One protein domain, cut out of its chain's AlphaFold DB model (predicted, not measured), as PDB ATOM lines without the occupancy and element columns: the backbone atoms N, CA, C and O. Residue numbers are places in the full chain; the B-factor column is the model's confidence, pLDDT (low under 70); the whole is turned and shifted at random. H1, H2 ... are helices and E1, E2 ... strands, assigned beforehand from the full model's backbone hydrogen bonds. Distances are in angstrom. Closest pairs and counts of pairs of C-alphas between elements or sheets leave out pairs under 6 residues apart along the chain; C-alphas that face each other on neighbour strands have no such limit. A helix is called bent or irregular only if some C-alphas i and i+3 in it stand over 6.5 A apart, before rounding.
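Overview. This is residues 7 to 108 of the 173 residues of the protein "Putative ovule protein" of Solanum chacoense (UniProt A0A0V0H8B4). A small sheet of three short strands, E1, E2 and E3, has the kinked helix H5 packed on one face, over the edge strand E3, and H2 packs on H5. From this body residues 43 to 52, with H3, and residues 54 to 71, with H4, stick out in a wide, thin loop, while H1 lies far out at the other end of the longest axis. The printed part has 102 residues with five named helices and three named strands, in the order H1 E1 H2 H3 H4 E2 H5 E3; the sheet runs E1 E2 E3, parallel throughout, and the class is mixed, helices and strands. It is only just compact, close to loose, with a radius of gyration of the C-alphas of 15.0 A, and spans 49 by 33 by 23 A.

Along the chain. H1 is residues 7 to 10, with C-alpha 7 at (155.218, 162.358, 112.583). E1 is residues 17 to 20, 9.4 A long. H2, residues 24 to 33, is 12.4 A long. H3 is residues 44 to 47, and H4, residues 59 to 69, is 15.3 A long. E2 is residues 77 to 80, 10.1 A. H5, residues 84 to 100, is 20.6 A long and irregular, with C-alphas 86 and 89 9.0 A apart, and has a kink of 51 degrees near residue 91. E3, residues 104 to 107, is 10.6 A long and ends at C-alpha 107 (166.670, 171.670, 133.084).

Arrangement. E1 and E2 are parallel neighbours at 28 degrees, with N 18 and O 77 3.1 A apart and N 79 and O 18 2.8 A apart, within hydrogen-bond range. E2 and E3 are parallel at 7 degrees, with N 78 and O 104 at 2.9 A and N 106 and O 78 at 3.0 A. H5 is on the sheet at a height of 8.2 A, over E3 and along the strands, at 3 degrees on the local plane; the closest C-alphas of H5 and E3 are those of Glu 95 and Gln 105, 6.1 A. This makes two layers, a helix on one face of a sheet. E2, H5, E3 is a strand-helix-strand unit, two parallel neighbour strands with a helix between, and its crossover is right-handed; E1, H2 H3 H4, E2 is another such unit. H5, with residues 87 to 94 alone, touches H2; the closest C-alphas are those of Phe 25 and Ser 90, 5.1 A. H2 and H5 run the same way at a steep tilt of 35.3 degrees, only just past shallow. H1, H3 and H4 touch no helix and are not on the sheet. In H2 and H4 every O i to N i+4 pair is within hydrogen-bond range, in H5 11 of 13, and H1 and H3 are too short for such a pair.

Size, cuts and confidence. The C-alphas farthest apart are those of His 12 and Asp 45, 49.3 A. The printed part has no cut. The link from H3 to H4, 11 residues, is long. The mean pLDDT of the printed part is 87.1, and residues 51 to 57 are under 70.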
ATOM      1  N   ASP A   7     156.333 161.664 113.227       87.00
ATOM      2  CA  ASP A   7     155.218 162.358 112.583       87.00
ATOM      3  C   ASP A   7     155.124 163.838 112.973       87.00
ATOM      4  O   ASP A   7     154.475 164.614 112.271       87.00
ATOM      5  N   VAL A   8     155.816 164.273 114.039       87.75
ATOM      6  CA  VAL A   8     155.860 165.687 114.449       87.75
ATOM      7  C   VAL A   8     156.363 166.598 113.330       87.75
ATOM      8  O   VAL A   8     155.944 167.744 113.240       87.75
ATOM      9  N   THR A   9     157.203 166.078 112.432       86.81
ATOM     10  CA  THR A   9     157.723 166.821 111.276       86.81
ATOM     11  C   THR A   9     156.622 167.251 110.299       86.81
ATOM     12  O   THR A   9     156.799 168.223 109.569       86.81
ATOM     13  N   SER A  10     155.470 166.570 110.311       90.00
ATOM     14  CA  SER A  10     154.285 166.914 109.513       90.00
ATOM     15  C   SER A  10     153.326 167.892 110.213       90.00
ATOM     16  O   SER A  10     152.393 168.405 109.591       90.00
ATOM     17  N   LEU A  11     153.546 168.181 111.500       90.88
ATOM     18  CA  LEU A  11     152.678 169.019 112.326       90.88
ATOM     19  C   LEU A  11     153.230 170.450 112.409       90.88
ATOM     20  O   LEU A  11     154.135 170.746 113.181       90.88
ATOM     21  N   HIS A  12     152.645 171.370 111.643       90.12
ATOM     22  CA  HIS A  12     153.106 172.765 111.540       90.12
ATOM     23  C   HIS A  12     153.026 173.585 112.843       90.12
ATOM     24  O   HIS A  12     153.625 174.653 112.936       90.12
ATOM     25  N   ASN A  13     152.262 173.124 113.833       93.62
ATOM     26  CA  ASN A  13     152.019 173.810 115.102       93.62
ATOM     27  C   ASN A  13     152.530 173.024 116.322       93.62
ATOM     28  O   ASN A  13     152.120 173.318 117.444       93.62
ATOM     29  N   ALA A  14     153.394 172.024 116.115       91.75
ATOM     30  CA  ALA A  14     153.956 171.211 117.186       91.75
ATOM     31  C   ALA A  14     155.489 171.171 117.126       91.75
ATOM     32  O   ALA A  14     156.096 171.171 116.060       91.75
ATOM     33  N   GLU A  15     156.113 171.089 118.299       92.31
ATOM     34  CA  GLU A  15     157.543 170.843 118.463       92.31
ATOM     35  C   GLU A  15     157.733 169.569 119.293       92.31
ATOM     36  O   GLU A  15     156.967 169.308 120.223       92.31
ATOM     37  N   SER A  16     158.764 168.779 118.987       92.94
ATOM     38  CA  SER A  16     159.127 167.604 119.786       92.94
ATOM     39  C   SER A  16     160.340 167.872 120.668       92.94
ATOM     40  O   SER A  16     161.281 168.574 120.292       92.94
ATOM     41  N   TYR A  17     160.329 167.258 121.847       92.56
ATOM     42  CA  TYR A  17     161.403 167.341 122.827       92.56
ATOM     43  C   TYR A  17     161.785 165.946 123.303       92.56
ATOM     44  O   TYR A  17     160.922 165.086 123.487       92.56
ATOM     45  N   ILE A  18     163.078 165.720 123.533       91.62
ATOM     46  CA  ILE A  18     163.549 164.497 124.185       91.62
ATOM     47  C   ILE A  18     163.666 164.753 125.682       91.62
ATOM     48  O   ILE A  18     164.380 165.655 126.110       91.62
ATOM     49  N   PHE A  19     162.979 163.935 126.476       92.00
ATOM     50  CA  PHE A  19     163.169 163.899 127.920       92.00
ATOM     51  C   PHE A  19     164.341 162.979 128.277       92.00
ATOM     52  O   PHE A  19     164.315 161.784 127.979       92.00
ATOM     53  N   ASN A  20     165.355 163.548 128.921       91.31
ATOM     54  CA  ASN A  20     166.581 162.888 129.341       91.31
ATOM     55  C   ASN A  20     166.582 162.757 130.868       91.31
ATOM     56  O   ASN A  20     166.673 163.750 131.590       91.31
ATOM     57  N   CYS A  21     166.489 161.522 131.355       88.88
ATOM     58  CA  CYS A  21     166.625 161.189 132.776       88.88
ATOM     59  C   CYS A  21     168.041 160.737 133.163       88.88
ATOM     60  O   CYS A  21     168.305 160.491 134.336       88.88
ATOM     61  N   VAL A  22     168.941 160.634 132.185       88.06
ATOM     62  CA  VAL A  22     170.361 160.343 132.396       88.06
ATOM     63  C   VAL A  22     171.096 161.639 132.737       88.06
ATOM     64  O   VAL A  22     170.731 162.708 132.241       88.06
ATOM     65  N   SER A  23     172.136 161.531 133.566       91.19
ATOM     66  CA  SER A  23     173.028 162.636 133.932       91.19
ATOM     67  C   SER A  23     173.454 163.461 132.712       91.19
ATOM     68  O   SER A  23     173.908 162.923 131.696       91.19
ATOM     69  N   VAL A  24     173.356 164.784 132.833       94.56
ATOM     70  CA  VAL A  24     173.810 165.740 131.816       94.56
ATOM     71  C   VAL A  24     175.316 165.612 131.595       94.56
ATOM     72  O   VAL A  24     175.768 165.666 130.453       94.56
ATOM     73  N   PHE A  25     176.093 165.408 132.666       92.19
ATOM     74  CA  PHE A  25     177.537 165.171 132.573       92.19
ATOM     75  C   PHE A  25     177.858 163.947 131.711       92.19
ATOM     76  O   PHE A  25     178.692 164.037 130.807       92.19
ATOM     77  N   PHE A  26     177.179 162.824 131.963       89.44
ATOM     78  CA  PHE A  26     177.356 161.613 131.163       89.44
ATOM     79  C   PHE A  26     176.994 161.872 129.700       89.44
ATOM     80  O   PHE A  26     177.780 161.568 128.809       89.44
ATOM     81  N   MET A  27     175.845 162.507 129.447       90.31
ATOM     82  CA  MET A  27     175.408 162.825 128.087       90.31
ATOM     83  C   MET A  27     176.422 163.711 127.344       90.31
ATOM     84  O   MET A  27     176.732 163.446 126.187       90.31
ATOM     85  N   TYR A  28     176.951 164.748 127.998       91.25
ATOM     86  CA  TYR A  28     177.942 165.645 127.399       91.25
ATOM     87  C   TYR A  28     179.256 164.909 127.114       91.25
ATOM     88  O   TYR A  28     179.788 164.960 126.007       91.25
ATOM     89  N   SER A  29     179.753 164.165 128.097       89.12
ATOM     90  CA  SER A  29     181.030 163.461 127.985       89.12
ATOM     91  C   SER A  29     180.980 162.377 126.907       89.12
ATOM     92  O   SER A  29     181.843 162.343 126.032       89.12
ATOM     93  N   SER A  30     179.944 161.538 126.922       85.06
ATOM     94  CA  SER A  30     179.833 160.368 126.047       85.06
ATOM     95  C   SER A  30     179.429 160.712 124.614       85.06
ATOM     96  O   SER A  30     179.930 160.087 123.686       85.06
ATOM     97  N   PHE A  31     178.548 161.699 124.403       84.69
ATOM     98  CA  PHE A  31     178.053 162.024 123.055       84.69
ATOM     99  C   PHE A  31     178.748 163.218 122.399       84.69
ATOM    100  O   PHE A  31     178.621 163.388 121.189       84.69
ATOM    101  N   ILE A  32     179.464 164.049 123.163       88.44
ATOM    102  CA  ILE A  32     180.137 165.239 122.628       88.44
ATOM    103  C   ILE A  32     181.644 165.132 122.838       88.44
ATOM    104  O   ILE A  32     182.378 165.191 121.856       88.44
ATOM    105  N   CYS A  33     182.136 164.938 124.065       90.00
ATOM    106  CA  CYS A  33     183.584 164.944 124.292       90.00
ATOM    107  C   CYS A  33     184.300 163.759 123.641       90.00
ATOM    108  O   CYS A  33     185.168 163.966 122.794       90.00
ATOM    109  N   VAL A  34     183.925 162.532 124.013       86.50
ATOM    110  CA  VAL A  34     184.613 161.305 123.583       86.50
ATOM    111  C   VAL A  34     184.640 161.159 122.054       86.50
ATOM    112  O   VAL A  34     185.735 160.980 121.517       86.50
ATOM    113  N   PRO A  35     183.522 161.313 121.312       85.38
ATOM    114  CA  PRO A  35     183.535 161.152 119.857       85.38
ATOM    115  C   PRO A  35     184.346 162.230 119.127       85.38
ATOM    116  O   PRO A  35     184.851 161.980 118.037       85.38
ATOM    117  N   ASN A  36     184.486 163.422 119.719       87.50
ATOM    118  CA  ASN A  36     185.229 164.541 119.132       87.50
ATOM    119  C   ASN A  36     186.661 164.669 119.683       87.50
ATOM    120  O   ASN A  36     187.340 165.650 119.386       87.50
ATOM    121  N   GLY A  37     187.122 163.721 120.510       87.56
ATOM    122  CA  GLY A  37     188.444 163.772 121.141       87.56
ATOM    123  C   GLY A  37     188.652 164.984 122.057       87.56
ATOM    124  O   GLY A  37     189.791 165.393 122.285       87.56
ATOM    125  N   MET A  38     187.573 165.589 122.561       88.31
ATOM    126  CA  MET A  38     187.660 166.734 123.465       88.31
ATOM    127  C   MET A  38     187.879 166.273 124.910       88.31
ATOM    128  O   MET A  38     187.386 165.211 125.301       88.31
ATOM    129  N   PRO A  39     188.564 167.079 125.739       87.12
ATOM    130  CA  PRO A  39     188.718 166.765 127.151       87.12
ATOM    131  C   PRO A  39     187.356 166.720 127.853       87.12
ATOM    132  O   PRO A  39     186.468 167.544 127.606       87.12
ATOM    133  N   ILE A  40     187.197 165.750 128.751       87.50
ATOM    134  CA  ILE A  40     186.043 165.677 129.651       87.50
ATOM    135  C   ILE A  40     186.193 166.804 130.687       87.50
ATOM    136  O   ILE A  40     187.281 166.955 131.245       87.50
ATOM    137  N   PRO A  41     185.141 167.598 130.965       84.50
ATOM    138  CA  PRO A  41     185.199 168.746 131.873       84.50
ATOM    139  C   PRO A  41     185.169 168.301 133.344       84.50
ATOM    140  O   PRO A  41     184.259 168.638 134.101       84.50
ATOM    141  N   LEU A  42     186.154 167.501 133.740       83.62
ATOM    142  CA  LEU A  42     186.321 166.971 135.082       83.62
ATOM    143  C   LEU A  42     187.797 167.069 135.472       83.62
ATOM    144  O   LEU A  42     188.679 166.976 134.621       83.62
ATOM    145  N   ASP A  43     188.053 167.272 136.760       84.12
ATOM    146  CA  ASP A  43     189.405 167.299 137.313       84.12
ATOM    147  C   ASP A  43     190.177 166.005 136.985       84.12
ATOM    148  O   ASP A  43     189.612 164.909 137.046       84.12
ATOM    149  N   GLU A  44     191.464 166.118 136.644       82.50
ATOM    150  CA  GLU A  44     192.287 164.970 136.242       82.50
ATOM    151  C   GLU A  44     192.371 163.886 137.321       82.50
ATOM    152  O   GLU A  44     192.386 162.695 137.002       82.50
ATOM    153  N   ASP A  45     192.411 164.265 138.598       83.75
ATOM    154  CA  ASP A  45     192.494 163.300 139.691       83.75
ATOM    155  C   ASP A  45     191.149 162.624 139.954       83.75
ATOM    156  O   ASP A  45     191.113 161.487 140.428       83.75
ATOM    157  N   LEU A  46     190.039 163.281 139.609       81.75
ATOM    158  CA  LEU A  46     188.724 162.646 139.570       81.75
ATOM    159  C   LEU A  46     188.578 161.728 138.352       81.75
ATOM    160  O   LEU A  46     188.082 160.614 138.505       81.75
ATOM    161  N   LEU A  47     189.069 162.131 137.177       80.94
ATOM    162  CA  LEU A  47     189.070 161.297 135.970       80.94
ATOM    163  C   LEU A  47     189.837 159.989 136.184       80.94
ATOM    164  O   LEU A  47     189.339 158.928 135.823       80.94
ATOM    165  N   LYS A  48     191.004 160.041 136.842       82.06
ATOM    166  CA  LYS A  48     191.794 158.845 137.194       82.06
ATOM    167  C   LYS A  48     191.065 157.893 138.151       82.06
ATOM    168  O   LYS A  48     191.414 156.718 138.205       82.06
ATOM    169  N   LYS A  49     190.104 158.396 138.936       83.75
ATOM    170  CA  LYS A  49     189.307 157.601 139.887       83.75
ATOM    171  C   LYS A  49     188.055 157.003 139.265       83.75
ATOM    172  O   LYS A  49     187.467 156.109 139.872       83.75
ATOM    173  N   LEU A  50     187.615 157.504 138.111       74.50
ATOM    174  CA  LEU A  50     186.463 156.924 137.442       74.50
ATOM    175  C   LEU A  50     186.826 155.522 136.940       74.50
ATOM    176  O   LEU A  50     187.946 155.309 136.462       74.50
ATOM    177  N   PRO A  51     185.888 154.562 137.021       69.75
ATOM    178  CA  PRO A  51     186.002 153.341 136.245       69.75
ATOM    179  C   PRO A  51     186.286 153.722 134.795       69.75
ATOM    180  O   PRO A  51     185.763 154.730 134.304       69.75
ATOM    181  N   LYS A  52     187.114 152.935 134.102       67.06
ATOM    182  CA  LYS A  52     187.231 153.111 132.658       67.06
ATOM    183  C   LYS A  52     185.815 153.044 132.090       67.06
ATOM    184  O   LYS A  52     185.093 152.095 132.380       67.06
ATOM    185  N   LEU A  53     185.435 154.066 131.328       56.50
ATOM    186  CA  LEU A  53     184.227 154.069 130.508       56.50
ATOM    187  C   LEU A  53     184.453 153.062 129.371       56.50
ATOM    188  O   LEU A  53     184.662 153.437 128.221       56.50
ATOM    189  N   GLU A  54     184.556 151.782 129.712       55.00
ATOM    190  CA  GLU A  54     184.480 150.712 128.734       55.00
ATOM    191  C   GLU A  54     183.014 150.606 128.298       55.00
ATOM    192  O   GLU A  54     182.117 150.828 129.115       55.00
ATOM    193  N   PRO A  55     182.740 150.337 127.013       55.22
ATOM    194  CA  PRO A  55     181.387 150.095 126.536       55.22
ATOM    195  C   PRO A  55     180.911 148.740 127.084       55.22
ATOM    196  O   PRO A  55     180.967 147.727 126.397       55.22
ATOM    197  N   ASP A  56     180.501 148.719 128.350       63.22
ATOM    198  CA  ASP A  56     179.981 147.541 129.053       63.22
ATOM    199  C   ASP A  56     178.456 147.407 128.930       63.22
ATOM    200  O   ASP A  56     177.862 146.448 129.427       63.22
ATOM    201  N   ALA A  57     177.813 148.354 128.241       69.88
ATOM    202  CA  ALA A  57     176.394 148.280 127.965       69.88
ATOM    203  C   ALA A  57     176.090 147.019 127.130       69.88
ATOM    204  O   ALA A  57     176.789 146.765 126.140       69.88
ATOM    205  N   PRO A  58     175.031 146.256 127.475       74.44
ATOM    206  CA  PRO A  58     174.583 145.125 126.672       74.44
ATOM    207  C   PRO A  58     174.405 145.516 125.200       74.44
ATOM    208  O   PRO A  58     174.002 146.642 124.891       74.44
ATOM    209  N   GLU A  59     174.683 144.593 124.277       80.25
ATOM    210  CA  GLU A  59     174.631 144.862 122.834       80.25
ATOM    211  C   GLU A  59     173.256 145.405 122.402       80.25
ATOM    212  O   GLU A  59     173.158 146.282 121.546       80.25
ATOM    213  N   GLU A  60     172.189 144.938 123.044       80.19
ATOM    214  CA  GLU A  60     170.819 145.400 122.850       80.19
ATOM    215  C   GLU A  60     170.635 146.871 123.237       80.19
ATOM    216  O   GLU A  60     169.928 147.604 122.544       80.19
ATOM    217  N   ILE A  61     171.285 147.320 124.317       78.94
ATOM    218  CA  ILE A  61     171.250 148.719 124.752       78.94
ATOM    219  C   ILE A  61     171.998 149.592 123.751       78.94
ATOM    220  O   ILE A  61     171.467 150.627 123.353       78.94
ATOM    221  N   ASN A  62     173.170 149.162 123.281       80.56
ATOM    222  CA  ASN A  62     173.915 149.896 122.255       80.56
ATOM    223  C   ASN A  62     173.106 150.011 120.956       80.56
ATOM    224  O   ASN A  62     172.907 151.114 120.457       80.56
ATOM    225  N   LYS A  63     172.523 148.904 120.474       84.94
ATOM    226  CA  LYS A  63     171.630 148.905 119.303       84.94
ATOM    227  C   LYS A  63     170.439 149.840 119.486       84.94
ATOM    228  O   LYS A  63     170.063 150.549 118.553       84.94
ATOM    229  N   LEU A  64     169.834 149.849 120.674       82.88
ATOM    230  CA  LEU A  64     168.731 150.751 120.982       82.88
ATOM    231  C   LEU A  64     169.188 152.214 120.955       82.88
ATOM    232  O   LEU A  64     168.499 153.042 120.367       82.88
ATOM    233  N   VAL A  65     170.328 152.539 121.566       81.81
ATOM    234  CA  VAL A  65     170.895 153.895 121.555       81.81
ATOM    235  C   VAL A  65     171.168 154.340 120.121       81.81
ATOM    236  O   VAL A  65     170.654 155.383 119.716       81.81
ATOM    237  N   ASP A  66     171.875 153.530 119.335       84.25
ATOM    238  CA  ASP A  66     172.200 153.817 117.935       84.25
ATOM    239  C   ASP A  66     170.942 154.059 117.101       84.25
ATOM    240  O   ASP A  66     170.855 155.034 116.351       84.25
ATOM    241  N   PHE A  67     169.924 153.217 117.279       85.69
ATOM    242  CA  PHE A  67     168.642 153.383 116.610       85.69
ATOM    243  C   PHE A  67     167.959 154.702 116.991       85.69
ATOM    244  O   PHE A  67     167.469 155.419 116.124       85.69
ATOM    245  N   GLN A  68     167.942 155.074 118.275       82.19
ATOM    246  CA  GLN A  68     167.324 156.329 118.722       82.19
ATOM    247  C   GLN A  68     168.097 157.568 118.238       82.19
ATOM    248  O   GLN A  68     167.475 158.600 117.956       82.19
ATOM    249  N   LEU A  69     169.428 157.482 118.114       82.00
ATOM    250  CA  LEU A  69     170.270 158.583 117.636       82.00
ATOM    251  C   LEU A  69     169.924 159.006 116.203       82.00
ATOM    252  O   LEU A  69     169.941 160.200 115.913       82.00
ATOM    253  N   GLN A  70     169.510 158.072 115.342       82.38
ATOM    254  CA  GLN A  70     169.101 158.365 113.957       82.38
ATOM    255  C   GLN A  70     167.918 159.340 113.871       82.38
ATOM    256  O   GLN A  70     167.794 160.096 112.910       82.38
ATOM    257  N   PHE A  71     167.064 159.365 114.895       82.06
ATOM    258  CA  PHE A  71     165.881 160.224 114.956       82.06
ATOM    259  C   PHE A  71     166.081 161.412 115.892       82.06
ATOM    260  O   PHE A  71     165.118 162.073 116.267       82.06
ATOM    261  N   ARG A  72     167.306 161.688 116.349       82.88
ATOM    262  CA  ARG A  72     167.522 162.756 117.329       82.88
ATOM    263  C   ARG A  72     167.350 164.138 116.704       82.88
ATOM    264  O   ARG A  72     166.862 165.043 117.377       82.88
ATOM    265  N   ASP A  73     167.722 164.316 115.441       85.19
ATOM    266  CA  ASP A  73     167.821 165.643 114.817       85.19
ATOM    267  C   ASP A  73     166.477 166.317 114.536       85.19
ATOM    268  O   ASP A  73     166.418 167.546 114.464       85.19
ATOM    269  N   ILE A  74     165.383 165.552 114.482       87.19
ATOM    270  CA  ILE A  74     164.030 166.092 114.259       87.19
ATOM    271  C   ILE A  74     163.487 166.874 115.464       87.19
ATOM    272  O   ILE A  74     162.483 167.572 115.341       87.19
ATOM    273  N   ARG A  75     164.119 166.757 116.640       91.31
ATOM    274  CA  ARG A  75     163.660 167.419 117.869       91.31
ATOM    275  C   ARG A  75     163.933 168.918 117.849       91.31
ATOM    276  O   ARG A  75     164.970 169.351 117.354       91.31
ATOM    277  N   ALA A  76     163.069 169.708 118.472       93.00
ATOM    278  CA  ALA A  76     163.324 171.123 118.731       93.00
ATOM    279  C   ALA A  76     164.323 171.328 119.882       93.00
ATOM    280  O   ALA A  76     165.027 172.339 119.927       93.00
ATOM    281  N   GLY A  77     164.415 170.366 120.804       93.75
ATOM    282  CA  GLY A  77     165.312 170.469 121.946       93.75
ATOM    283  C   GLY A  77     165.310 169.281 122.901       93.75
ATOM    284  O   GLY A  77     164.705 168.236 122.642       93.75
ATOM    285  N   ASP A  78     165.964 169.481 124.040       93.88
ATOM    286  CA  ASP A  78     166.122 168.498 125.108       93.88
ATOM    287  C   ASP A  78     165.608 169.045 126.451       93.88
ATOM    288  O   ASP A  78     165.882 170.180 126.846       93.88
ATOM    289  N   LEU A  79     164.881 168.201 127.179       95.19
ATOM    290  CA  LEU A  79     164.469 168.414 128.562       95.19
ATOM    291  C   LEU A  79     165.311 167.502 129.449       95.19
ATOM    292  O   LEU A  79     165.324 166.291 129.242       95.19
ATOM    293  N   TYR A  80     165.992 168.056 130.441       95.25
ATOM    294  CA  TYR A  80     166.819 167.298 131.371       95.25
ATOM    295  C   TYR A  80     166.142 167.211 132.729       95.25
ATOM    296  O   TYR A  80     165.762 168.230 133.314       95.25
ATOM    297  N   ASN A  81     166.050 165.994 133.260       95.44
ATOM    298  CA  ASN A  81     165.620 165.748 134.630       95.44
ATOM    299  C   ASN A  81     166.739 166.066 135.637       95.44
ATOM    300  O   ASN A  81     167.175 165.217 136.408       95.44
ATOM    301  N   SER A  82     167.238 167.293 135.584       95.56
ATOM    302  CA  SER A  82     168.341 167.791 136.399       95.56
ATOM    303  C   SER A  82     168.137 169.280 136.686       95.56
ATOM    304  O   SER A  82     167.134 169.865 136.272       95.56
ATOM    305  N   ASN A  83     169.074 169.900 137.399       95.12
ATOM    306  CA  ASN A  83     169.081 171.332 137.693       95.12
ATOM    307  C   ASN A  83     170.513 171.857 137.864       95.12
ATOM    308  O   ASN A  83     171.470 171.089 137.982       95.12
ATOM    309  N   LYS A  84     170.657 173.188 137.921       95.00
ATOM    310  CA  LYS A  84     171.969 173.840 138.053       95.00
ATOM    311  C   LYS A  84     172.694 173.534 139.368       95.00
ATOM    312  O   LYS A  84     173.917 173.599 139.386       95.00
ATOM    313  N   LEU A  85     171.975 173.191 140.441       94.69
ATOM    314  CA  LEU A  85     172.596 172.801 141.711       94.69
ATOM    315  C   LEU A  85     173.312 171.446 141.591       94.69
ATOM    316  O   LEU A  85     174.365 171.270 142.190       94.69
ATOM    317  N   LEU A  86     172.755 170.509 140.817       92.62
ATOM    318  CA  LEU A  86     173.330 169.176 140.619       92.62
ATOM    319  C   LEU A  86     174.393 169.150 139.516       92.62
ATOM    320  O   LEU A  86     175.449 168.553 139.698       92.62
ATOM    321  N   GLU A  87     174.119 169.774 138.367       94.38
ATOM    322  CA  GLU A  87     174.924 169.590 137.149       94.38
ATOM    323  C   GLU A  87     175.186 170.904 136.390       94.38
ATOM    324  O   GLU A  87     175.268 170.907 135.164       94.38
ATOM    325  N   GLY A  88     175.319 172.032 137.101       94.06
ATOM    326  CA  GLY A  88     175.444 173.377 136.515       94.06
ATOM    327  C   GLY A  88     176.482 173.503 135.396       94.06
ATOM    328  O   GLY A  88     176.129 173.903 134.290       94.06
ATOM    329  N   THR A  89     177.730 173.090 135.637       92.50
ATOM    330  CA  THR A  89     178.807 173.150 134.629       92.50
ATOM    331  C   THR A  89     178.447 172.376 133.358       92.50
ATOM    332  O   THR A  89     178.596 172.887 132.250       92.50
ATOM    333  N   SER A  90     177.947 171.148 133.507       93.62
ATOM    334  CA  SER A  90     177.568 170.290 132.380       93.62
ATOM    335  C   SER A  90     176.357 170.839 131.626       93.62
ATOM    336  O   SER A  90     176.311 170.753 130.402       93.62
ATOM    337  N   LEU A  91     175.391 171.426 132.339       95.44
ATOM    338  CA  LEU A  91     174.231 172.095 131.749       95.44
ATOM    339  C   LEU A  91     174.641 173.310 130.917       95.44
ATOM    340  O   LEU A  91     174.196 173.419 129.779       95.44
ATOM    341  N   ASP A  92     175.520 174.167 131.435       95.06
ATOM    342  CA  ASP A  92     175.990 175.355 130.714       95.06
ATOM    343  C   ASP A  92     176.802 174.973 129.458       95.06
ATOM    344  O   ASP A  92     176.717 175.628 128.417       95.06
ATOM    345  N   LEU A  93     177.595 173.895 129.525       94.00
ATOM    346  CA  LEU A  93     178.323 173.367 128.366       94.00
ATOM    347  C   LEU A  93     177.381 172.770 127.316       94.00
ATOM    348  O   LEU A  93     177.544 173.022 126.120       94.00
ATOM    349  N   MET A  94     176.381 172.010 127.757       93.00
ATOM    350  CA  MET A  94     175.375 171.446 126.866       93.00
ATOM    351  C   MET A  94     174.533 172.549 126.207       93.00
ATOM    352  O   MET A  94     174.271 172.458 125.014       93.00
ATOM    353  N   GLU A  95     174.194 173.626 126.926       93.75
ATOM    354  CA  GLU A  95     173.417 174.754 126.390       93.75
ATOM    355  C   GLU A  95     174.178 175.471 125.270       93.75
ATOM    356  O   GLU A  95     173.612 175.781 124.215       93.75
ATOM    357  N   LYS A  96     175.490 175.671 125.455       92.75
ATOM    358  CA  LYS A  96     176.370 176.202 124.404       92.75
ATOM    359  C   LYS A  96     176.347 175.314 123.165       92.75
ATOM    360  O   LYS A  96     176.223 175.829 122.059       92.75
ATOM    361  N   PHE A  97     176.432 173.997 123.343       91.00
ATOM    362  CA  PHE A  97     176.381 173.045 122.235       91.00
ATOM    363  C   PHE A  97     175.005 173.012 121.550       91.00
ATOM    364  O   PHE A  97     174.923 173.039 120.329       91.00
ATOM    365  N   ALA A  98     173.907 173.017 122.306       91.94
ATOM    366  CA  ALA A  98     172.558 173.068 121.749       91.94
ATOM    367  C   ALA A  98     172.342 174.347 120.921       91.94
ATOM    368  O   ALA A  98     171.768 174.295 119.830       91.94
ATOM    369  N   SER A  99     172.884 175.475 121.387       91.62
ATOM    370  CA  SER A  99     172.813 176.762 120.690       91.62
ATOM    371  C   SER A  99     173.510 176.735 119.326       91.62
ATOM    372  O   SER A  99     172.980 177.303 118.373       91.62
ATOM    373  N   THR A 100     174.648 176.037 119.179       91.75
ATOM    374  CA  THR A 100     175.309 175.900 117.862       91.75
ATOM    375  C   THR A 100     174.482 175.083 116.870       91.75
ATOM    376  O   THR A 100     174.627 175.257 115.662       91.75
ATOM    377  N   GLN A 101     173.580 174.234 117.366       89.94
ATOM    378  CA  GLN A 101     172.653 173.433 116.566       89.94
ATOM    379  C   GLN A 101     171.267 174.080 116.407       89.94
ATOM    380  O   GLN A 101     170.355 173.444 115.875       89.94
ATOM    381  N   ASN A 102     171.086 175.318 116.883       93.25
ATOM    382  CA  ASN A 102     169.787 175.992 116.955       93.25
ATOM    383  C   ASN A 102     168.712 175.136 117.664       93.25
ATOM    384  O   ASN A 102     167.546 175.101 117.264       93.25
ATOM    385  N   LYS A 103     169.122 174.392 118.699       94.00
ATOM    386  CA  LYS A 103     168.254 173.565 119.546       94.00
ATOM    387  C   LYS A 103     168.045 174.240 120.894       94.00
ATOM    388  O   LYS A 103     168.911 174.954 121.396       94.00
ATOM    389  N   LYS A 104     166.891 173.977 121.501       94.31
ATOM    390  CA  LYS A 104     166.530 174.502 122.820       94.31
ATOM    391  C   LYS A 104     166.873 173.491 123.919       94.31
ATOM    392  O   LYS A 104     166.802 172.281 123.699       94.31
ATOM    393  N   GLN A 105     167.205 173.971 125.111       93.81
ATOM    394  CA  GLN A 105     167.509 173.110 126.250       93.81
ATOM    395  C   GLN A 105     166.901 173.655 127.538       93.81
ATOM    396  O   GLN A 105     167.014 174.844 127.824       93.81
ATOM    397  N   TRP A 106     166.320 172.767 128.350       95.19
ATOM    398  CA  TRP A 106     165.850 173.120 129.690       95.19
ATOM    399  C   TRP A 106     166.196 172.045 130.706       95.19
ATOM    400  O   TRP A 106     166.063 170.851 130.449       95.19
ATOM    401  N   ALA A 107     166.579 172.493 131.893       96.31
ATOM    402  CA  ALA A 107     166.670 171.670 133.084       96.31
ATOM    403  C   ALA A 107     165.374 171.861 133.885       96.31
ATOM    404  O   ALA A 107     165.087 172.969 134.333       96.31
ATOM    405  N   ILE A 108     164.575 170.803 134.010       95.50
ATOM    406  CA  ILE A 108     163.244 170.848 134.641       95.50
ATOM    407  C   ILE A 108     163.154 169.951 135.880       95.50
ATOM    408  O   ILE A 108     162.075 169.766 136.435       95.50
TER     409      ILE A 108